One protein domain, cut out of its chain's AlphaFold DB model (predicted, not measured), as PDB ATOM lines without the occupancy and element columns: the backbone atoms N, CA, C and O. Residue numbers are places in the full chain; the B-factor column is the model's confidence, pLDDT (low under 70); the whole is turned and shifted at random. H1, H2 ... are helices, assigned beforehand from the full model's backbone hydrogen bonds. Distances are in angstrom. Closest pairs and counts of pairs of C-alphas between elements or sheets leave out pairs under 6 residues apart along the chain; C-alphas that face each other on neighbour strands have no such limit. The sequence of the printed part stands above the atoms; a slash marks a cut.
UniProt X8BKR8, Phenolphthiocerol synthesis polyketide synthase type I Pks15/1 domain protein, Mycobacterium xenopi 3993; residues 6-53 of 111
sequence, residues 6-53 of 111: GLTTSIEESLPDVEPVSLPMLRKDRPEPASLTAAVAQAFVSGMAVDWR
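What this domain is: This is residues 6 to 53 of the 111 residues of the protein "Phenolphthiocerol synthesis polyketide synthase type I Pks15/1 domain protein" of Mycobacterium xenopi 3993 (UniProt X8BKR8). Two helices, H1 and H2, stand apart in a flat, open arrangement, and the long link between them loops out beyond H1 and comes back through the space between the helices. Residues 13 to 18 stick out, and residues 46 to 53 turn off from the end of H2. The printed part has 48 residues with two named helices, H1 then H2, and no named strand; the class is all helix, with 23 residues, under half, in named elements. It is loose, with a radius of gyration of the C-alphas of 12.3 A, and spans 34 by 27 by 10 A.

Where its parts are: Find C-alpha 6 at (-16.213, 13.325, 85.197); from there H1, residues 6 to 14, runs 12.6 A. H2, residues 32 to 45, runs 20.1 A to C-alpha 45 at (1.835, 0.722, 84.080).

How they stand to each other: H1 and H2 are apart, with no C-alpha of the one within 8 A of the other. In both, every O i to N i+4 pair is within hydrogen-bond range.

The domain as a whole: The two C-alphas farthest apart, those of Pro 16 and Arg 53, are 35.4 A apart. The printed part has no cut, and the 17-residue link is long. Residues 27 to 29 have pLDDT under 70.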
ATOM      1  N   GLY A   6     -15.919  11.981  84.676       77.94
ATOM      2  CA  GLY A   6     -16.213  13.325  85.197       77.94
ATOM      3  C   GLY A   6     -15.392  13.649  86.451       77.94
ATOM      4  O   GLY A   6     -14.793  14.712  86.552       77.94
ATOM      5  N   LEU A   7     -15.296  12.688  87.375       79.12
ATOM      6  CA  LEU A   7     -14.518  12.849  88.607       79.12
ATOM      7  C   LEU A   7     -13.007  12.880  88.360       79.12
ATOM      8  O   LEU A   7     -12.297  13.505  89.136       79.12
ATOM      9  N   THR A   8     -12.510  12.216  87.311       81.06
ATOM     10  CA  THR A   8     -11.079  12.255  86.971       81.06
ATOM     11  C   THR A   8     -10.667  13.665  86.558       81.06
ATOM     12  O   THR A   8      -9.706  14.191  87.106       81.06
ATOM     13  N   THR A   9     -11.480  14.341  85.738       83.00
ATOM     14  CA  THR A   9     -11.245  15.746  85.371       83.00
ATOM     15  C   THR A   9     -11.320  16.684  86.578       83.00
ATOM     16  O   THR A   9     -10.472  17.555  86.726       83.00
ATOM     17  N   SER A  10     -12.278  16.488  87.494       81.62
ATOM     18  CA  SER A  10     -12.352  17.307  88.717       81.62
ATOM     19  C   SER A  10     -11.149  17.112  89.648       81.62
ATOM     20  O   SER A  10     -10.755  18.048  90.339       81.62
ATOM     21  N   ILE A  11     -10.571  15.906  89.690       83.94
ATOM     22  CA  ILE A  11      -9.355  15.619  90.463       83.94
ATOM     23  C   ILE A  11      -8.152  16.334  89.841       83.94
ATOM     24  O   ILE A  11      -7.396  16.963  90.573       83.94
ATOM     25  N   GLU A  12      -8.007  16.279  88.516       83.62
ATOM     26  CA  GLU A  12      -6.944  16.982  87.780       83.62
ATOM     27  C   GLU A  12      -7.033  18.505  87.979       83.62
ATOM     28  O   GLU A  12      -6.031  19.153  88.259       83.62
ATOM     29  N   GLU A  13      -8.240  19.074  87.934       84.25
ATOM     30  CA  GLU A  13      -8.460  20.507  88.171       84.25
ATOM     31  C   GLU A  13      -8.173  20.923  89.625       84.25
ATOM     32  O   GLU A  13      -7.684  22.022  89.879       84.25
ATOM     33  N   SER A  14      -8.452  20.043  90.592       86.81
ATOM     34  CA  SER A  14      -8.256  20.338  92.019       86.81
ATOM     35  C   SER A  14      -6.796  20.239  92.471       86.81
ATOM     36  O   SER A  14      -6.455  20.751  93.538       86.81
ATOM     37  N   LEU A  15      -5.944  19.557  91.705       85.50
ATOM     38  CA  LEU A  15      -4.543  19.296  92.037       85.50
ATOM     39  C   LEU A  15      -3.627  19.700  90.867       85.50
ATOM     40  O   LEU A  15      -2.983  18.834  90.293       85.50
ATOM     41  N   PRO A  16      -3.519  20.995  90.518       81.62
ATOM     42  CA  PRO A  16      -2.725  21.433  89.365       81.62
ATOM     43  C   PRO A  16      -1.208  21.240  89.547       81.62
ATOM     44  O   PRO A  16      -0.474  21.176  88.567       81.62
ATOM     45  N   ASP A  17      -0.736  21.151  90.794       85.25
ATOM     46  CA  ASP A  17       0.689  21.026  91.135       85.25
ATOM     47  C   ASP A  17       1.158  19.566  91.274       85.25
ATOM     48  O   ASP A  17       2.324  19.295  91.573       85.25
ATOM     49  N   VAL A  18       0.245  18.608  91.107       80.94
ATOM     50  CA  VAL A  18       0.510  17.171  91.187       80.94
ATOM     51  C   VAL A  18      -0.029  16.544  89.908       80.94
ATOM     52  O   VAL A  18      -1.049  16.974  89.399       80.94
ATOM     53  N   GLU A  19       0.627  15.508  89.393       77.06
ATOM     54  CA  GLU A  19       0.103  14.707  88.278       77.06
ATOM     55  C   GLU A  19      -0.575  13.446  88.848       77.06
ATOM     56  O   GLU A  19       0.084  12.409  89.010       77.06
ATOM     57  N   PRO A  20      -1.858  13.508  89.267       77.69
ATOM     58  CA  PRO A  20      -2.539  12.367  89.852       77.69
ATOM     59  C   PRO A  20      -2.869  11.325  88.784       77.69
ATOM     60  O   PRO A  20      -3.509  11.603  87.773       77.69
ATOM     61  N   VAL A  21      -2.538  10.066  89.062       80.19
ATOM     62  CA  VAL A  21      -3.024   8.950  88.248       80.19
ATOM     63  C   VAL A  21      -4.488   8.693  88.606       80.19
ATOM     64  O   VAL A  21      -4.794   8.087  89.636       80.19
ATOM     65  N   SER A  22      -5.407   9.156  87.759       77.75
ATOM     66  CA  SER A  22      -6.847   9.005  87.965       77.75
ATOM     67  C   SER A  22      -7.463   8.108  86.879       77.75
ATOM     68  O   SER A  22      -7.403   8.389  85.686       77.75
ATOM     69  N   LEU A  23      -8.020   6.959  87.286       80.69
ATOM     70  CA  LEU A  23      -8.460   5.907  86.360       80.69
ATOM     71  C   LEU A  23      -9.946   5.565  86.562       80.69
ATOM     72  O   LEU A  23     -10.333   5.102  87.643       80.69
ATOM     73  N   PRO A  24     -10.808   5.743  85.543       77.56
ATOM     74  CA  PRO A  24     -12.216   5.383  85.647       77.56
ATOM     75  C   PRO A  24     -12.392   3.866  85.485       77.56
ATOM     76  O   PRO A  24     -12.280   3.331  84.383       77.56
ATOM     77  N   MET A  25     -12.704   3.167  86.581       73.00
ATOM     78  CA  MET A  25     -12.861   1.702  86.576       73.00
ATOM     79  C   MET A  25     -14.172   1.199  85.951       73.00
ATOM     80  O   MET A  25     -14.241   0.045  85.534       73.00
ATOM     81  N   LEU A  26     -15.204   2.046  85.856       73.12
ATOM     82  CA  LEU A  26     -16.510   1.684  85.298       73.12
ATOM     83  C   LEU A  26     -16.899   2.660  84.181       73.12
ATOM     84  O   LEU A  26     -16.879   3.878  84.376       73.12
ATOM     85  N   ARG A  27     -17.272   2.136  83.009       68.75
ATOM     86  CA  ARG A  27     -17.804   2.928  81.890       68.75
ATOM     87  C   ARG A  27     -19.163   2.392  81.461       68.75
ATOM     88  O   ARG A  27     -19.318   1.195  81.276       68.75
ATOM     89  N   LYS A  28     -20.111   3.309  81.252       66.38
ATOM     90  CA  LYS A  28     -21.511   3.023  80.903       66.38
ATOM     91  C   LYS A  28     -21.670   2.174  79.632       66.38
ATOM     92  O   LYS A  28     -22.590   1.372  79.559       66.38
ATOM     93  N   ASP A  29     -20.748   2.317  78.679       68.31
ATOM     94  CA  ASP A  29     -20.838   1.685  77.354       68.31
ATOM     95  C   ASP A  29     -19.869   0.502  77.167       68.31
ATOM     96  O   ASP A  29     -19.573   0.113  76.036       68.31
ATOM     97  N   ARG A  30     -19.308  -0.058  78.250       70.50
ATOM     98  CA  ARG A  30     -18.393  -1.209  78.167       70.50
ATOM     99  C   ARG A  30     -18.708  -2.287  79.204       70.50
ATOM    100  O   ARG A  30     -19.104  -1.955  80.317       70.50
ATOM    101  N   PRO A  31     -18.491  -3.571  78.862       74.50
ATOM    102  CA  PRO A  31     -18.660  -4.660  79.812       74.50
ATOM    103  C   PRO A  31     -17.705  -4.490  81.000       74.50
ATOM    104  O   PRO A  31     -16.494  -4.318  80.826       74.50
ATOM    105  N   GLU A  32     -18.264  -4.565  82.208       71.88
ATOM    106  CA  GLU A  32     -17.575  -4.274  83.472       71.88
ATOM    107  C   GLU A  32     -16.266  -5.057  83.664       71.88
ATOM    108  O   GLU A  32     -15.269  -4.430  84.033       71.88
ATOM    109  N   PRO A  33     -16.179  -6.369  83.345       78.25
ATOM    110  CA  PRO A  33     -14.937  -7.121  83.533       78.25
ATOM    111  C   PRO A  33     -13.779  -6.586  82.682       78.25
ATOM    112  O   PRO A  33     -12.631  -6.544  83.132       78.25
ATOM    113  N   ALA A  34     -14.069  -6.137  81.458       79.81
ATOM    114  CA  ALA A  34     -13.059  -5.600  80.550       79.81
ATOM    115  C   ALA A  34     -12.598  -4.201  80.984       79.81
ATOM    116  O   ALA A  34     -11.403  -3.907  80.952       79.81
ATOM    117  N   SER A  35     -13.531  -3.351  81.421       81.25
ATOM    118  CA  SER A  35     -13.220  -2.018  81.949       81.25
ATOM    119  C   SER A  35     -12.392  -2.077  83.231       81.25
ATOM    120  O   SER A  35     -11.411  -1.343  83.349       81.25
ATOM    121  N   LEU A  36     -12.727  -2.993  84.140       83.00
ATOM    122  CA  LEU A  36     -11.985  -3.192  85.379       83.00
ATOM    123  C   LEU A  36     -10.563  -3.698  85.104       83.00
ATOM    124  O   LEU A  36      -9.598  -3.119  85.597       83.00
ATOM    125  N   THR A  37     -10.417  -4.724  84.258       84.88
ATOM    126  CA  THR A  37      -9.096  -5.279  83.908       84.88
ATOM    127  C   THR A  37      -8.204  -4.231  83.238       84.88
ATOM    128  O   THR A  37      -7.022  -4.128  83.560       84.88
ATOM    129  N   ALA A  38      -8.767  -3.405  82.350       84.75
ATOM    130  CA  ALA A  38      -8.036  -2.319  81.702       84.75
ATOM    131  C   ALA A  38      -7.578  -1.241  82.697       84.75
ATOM    132  O   ALA A  38      -6.447  -0.768  82.600       84.75
ATOM    133  N   ALA A  39      -8.417  -0.878  83.670       84.56
ATOM    134  CA  ALA A  39      -8.043   0.090  84.697       84.56
ATOM    135  C   ALA A  39      -6.943  -0.450  85.629       84.56
ATOM    136  O   ALA A  39      -6.007   0.275  85.952       84.56
ATOM    137  N   VAL A  40      -6.999  -1.733  86.005       87.31
ATOM    138  CA  VAL A  40      -5.932  -2.379  86.791       87.31
ATOM    139  C   VAL A  40      -4.623  -2.448  85.999       87.31
ATOM    140  O   VAL A  40      -3.555  -2.174  86.544       87.31
ATOM    141  N   ALA A  41      -4.688  -2.742  84.697       86.44
ATOM    142  CA  ALA A  41      -3.513  -2.711  83.829       86.44
ATOM    143  C   ALA A  41      -2.895  -1.305  83.743       86.44
ATOM    144  O   ALA A  41      -1.676  -1.169  83.822       86.44
ATOM    145  N   GLN A  42      -3.718  -0.256  83.639       86.25
ATOM    146  CA  GLN A  42      -3.239   1.130  83.635       86.25
ATOM    147  C   GLN A  42      -2.593   1.520  84.971       86.25
ATOM    148  O   GLN A  42      -1.527   2.129  84.957       86.25
ATOM    149  N   ALA A  43      -3.161   1.093  86.104       87.19
ATOM    150  CA  ALA A  43      -2.569   1.308  87.426       87.19
ATOM    151  C   ALA A  43      -1.192   0.629  87.567       87.19
ATOM    152  O   ALA A  43      -0.264   1.180  88.157       87.19
ATOM    153  N   PHE A  44      -1.029  -0.568  86.998       87.25
ATOM    154  CA  PHE A  44       0.257  -1.263  86.999       87.25
ATOM    155  C   PHE A  44       1.310  -0.540  86.145       87.25
ATOM    156  O   PHE A  44       2.447  -0.375  86.581       87.25
ATOM    157  N   VAL A  45       0.934  -0.053  84.956       89.69
ATOM    158  CA  VAL A  45       1.835   0.722  84.080       89.69
ATOM    159  C   VAL A  45       2.227   2.059  84.712       89.69
ATOM    160  O   VAL A  45       3.352   2.514  84.523       89.69
ATOM    161  N   SER A  46       1.347   2.660  85.514       87.19
ATOM    162  CA  SER A  46       1.653   3.874  86.275       87.19
ATOM    163  C   SER A  46       2.492   3.625  87.537       87.19
ATOM    164  O   SER A  46       2.731   4.556  88.301       87.19
ATOM    165  N   GLY A  47       2.930   2.385  87.786       87.50
ATOM    166  CA  GLY A  47       3.844   2.036  88.875       87.50
ATOM    167  C   GLY A  47       3.181   1.578  90.175       87.50
ATOM    168  O   GLY A  47       3.884   1.363  91.162       87.50
ATOM    169  N   MET A  48       1.856   1.390  90.212       87.50
ATOM    170  CA  MET A  48       1.207   0.798  91.385       87.50
ATOM    171  C   MET A  48       1.505  -0.702  91.453       87.50
ATOM    172  O   MET A  48       1.397  -1.429  90.462       87.50
ATOM    173  N   ALA A  49       1.844  -1.185  92.648       86.19
ATOM    174  CA  ALA A  49       2.007  -2.610  92.885       86.19
ATOM    175  C   ALA A  49       0.645  -3.314  92.779       86.19
ATOM    176  O   ALA A  49      -0.268  -3.044  93.557       86.19
ATOM    177  N   VAL A  50       0.519  -4.226  91.815       86.62
ATOM    178  CA  VAL A  50      -0.675  -5.051  91.600       86.62
ATOM    179  C   VAL A  50      -0.297  -6.515  91.781       86.62
ATOM    180  O   VAL A  50       0.633  -7.007  91.138       86.62
ATOM    181  N   ASP A  51      -1.031  -7.227  92.637       87.50
ATOM    182  CA  ASP A  51      -0.874  -8.673  92.792       87.50
ATOM    183  C   ASP A  51      -1.656  -9.430  91.707       87.50
ATOM    184  O   ASP A  51      -2.809  -9.833  91.871       87.50
ATOM    185  N   TRP A  52      -0.989  -9.651  90.577       86.38
ATOM    186  CA  TRP A  52      -1.531 -10.434  89.470       86.38
ATOM    187  C   TRP A  52      -1.752 -11.913  89.815       86.38
ATOM    188  O   TRP A  52      -2.589 -12.559  89.182       86.38
ATOM    189  N   ARG A  53      -1.043 -12.464  90.816       85.94
ATOM    190  CA  ARG A  53      -1.226 -13.864  91.235       85.94
ATOM    191  C   ARG A  53      -2.545 -14.046  91.975       85.94
ATOM    192  O   ARG A  53      -3.224 -15.040  91.735       85.94
TER     193      ARG A  53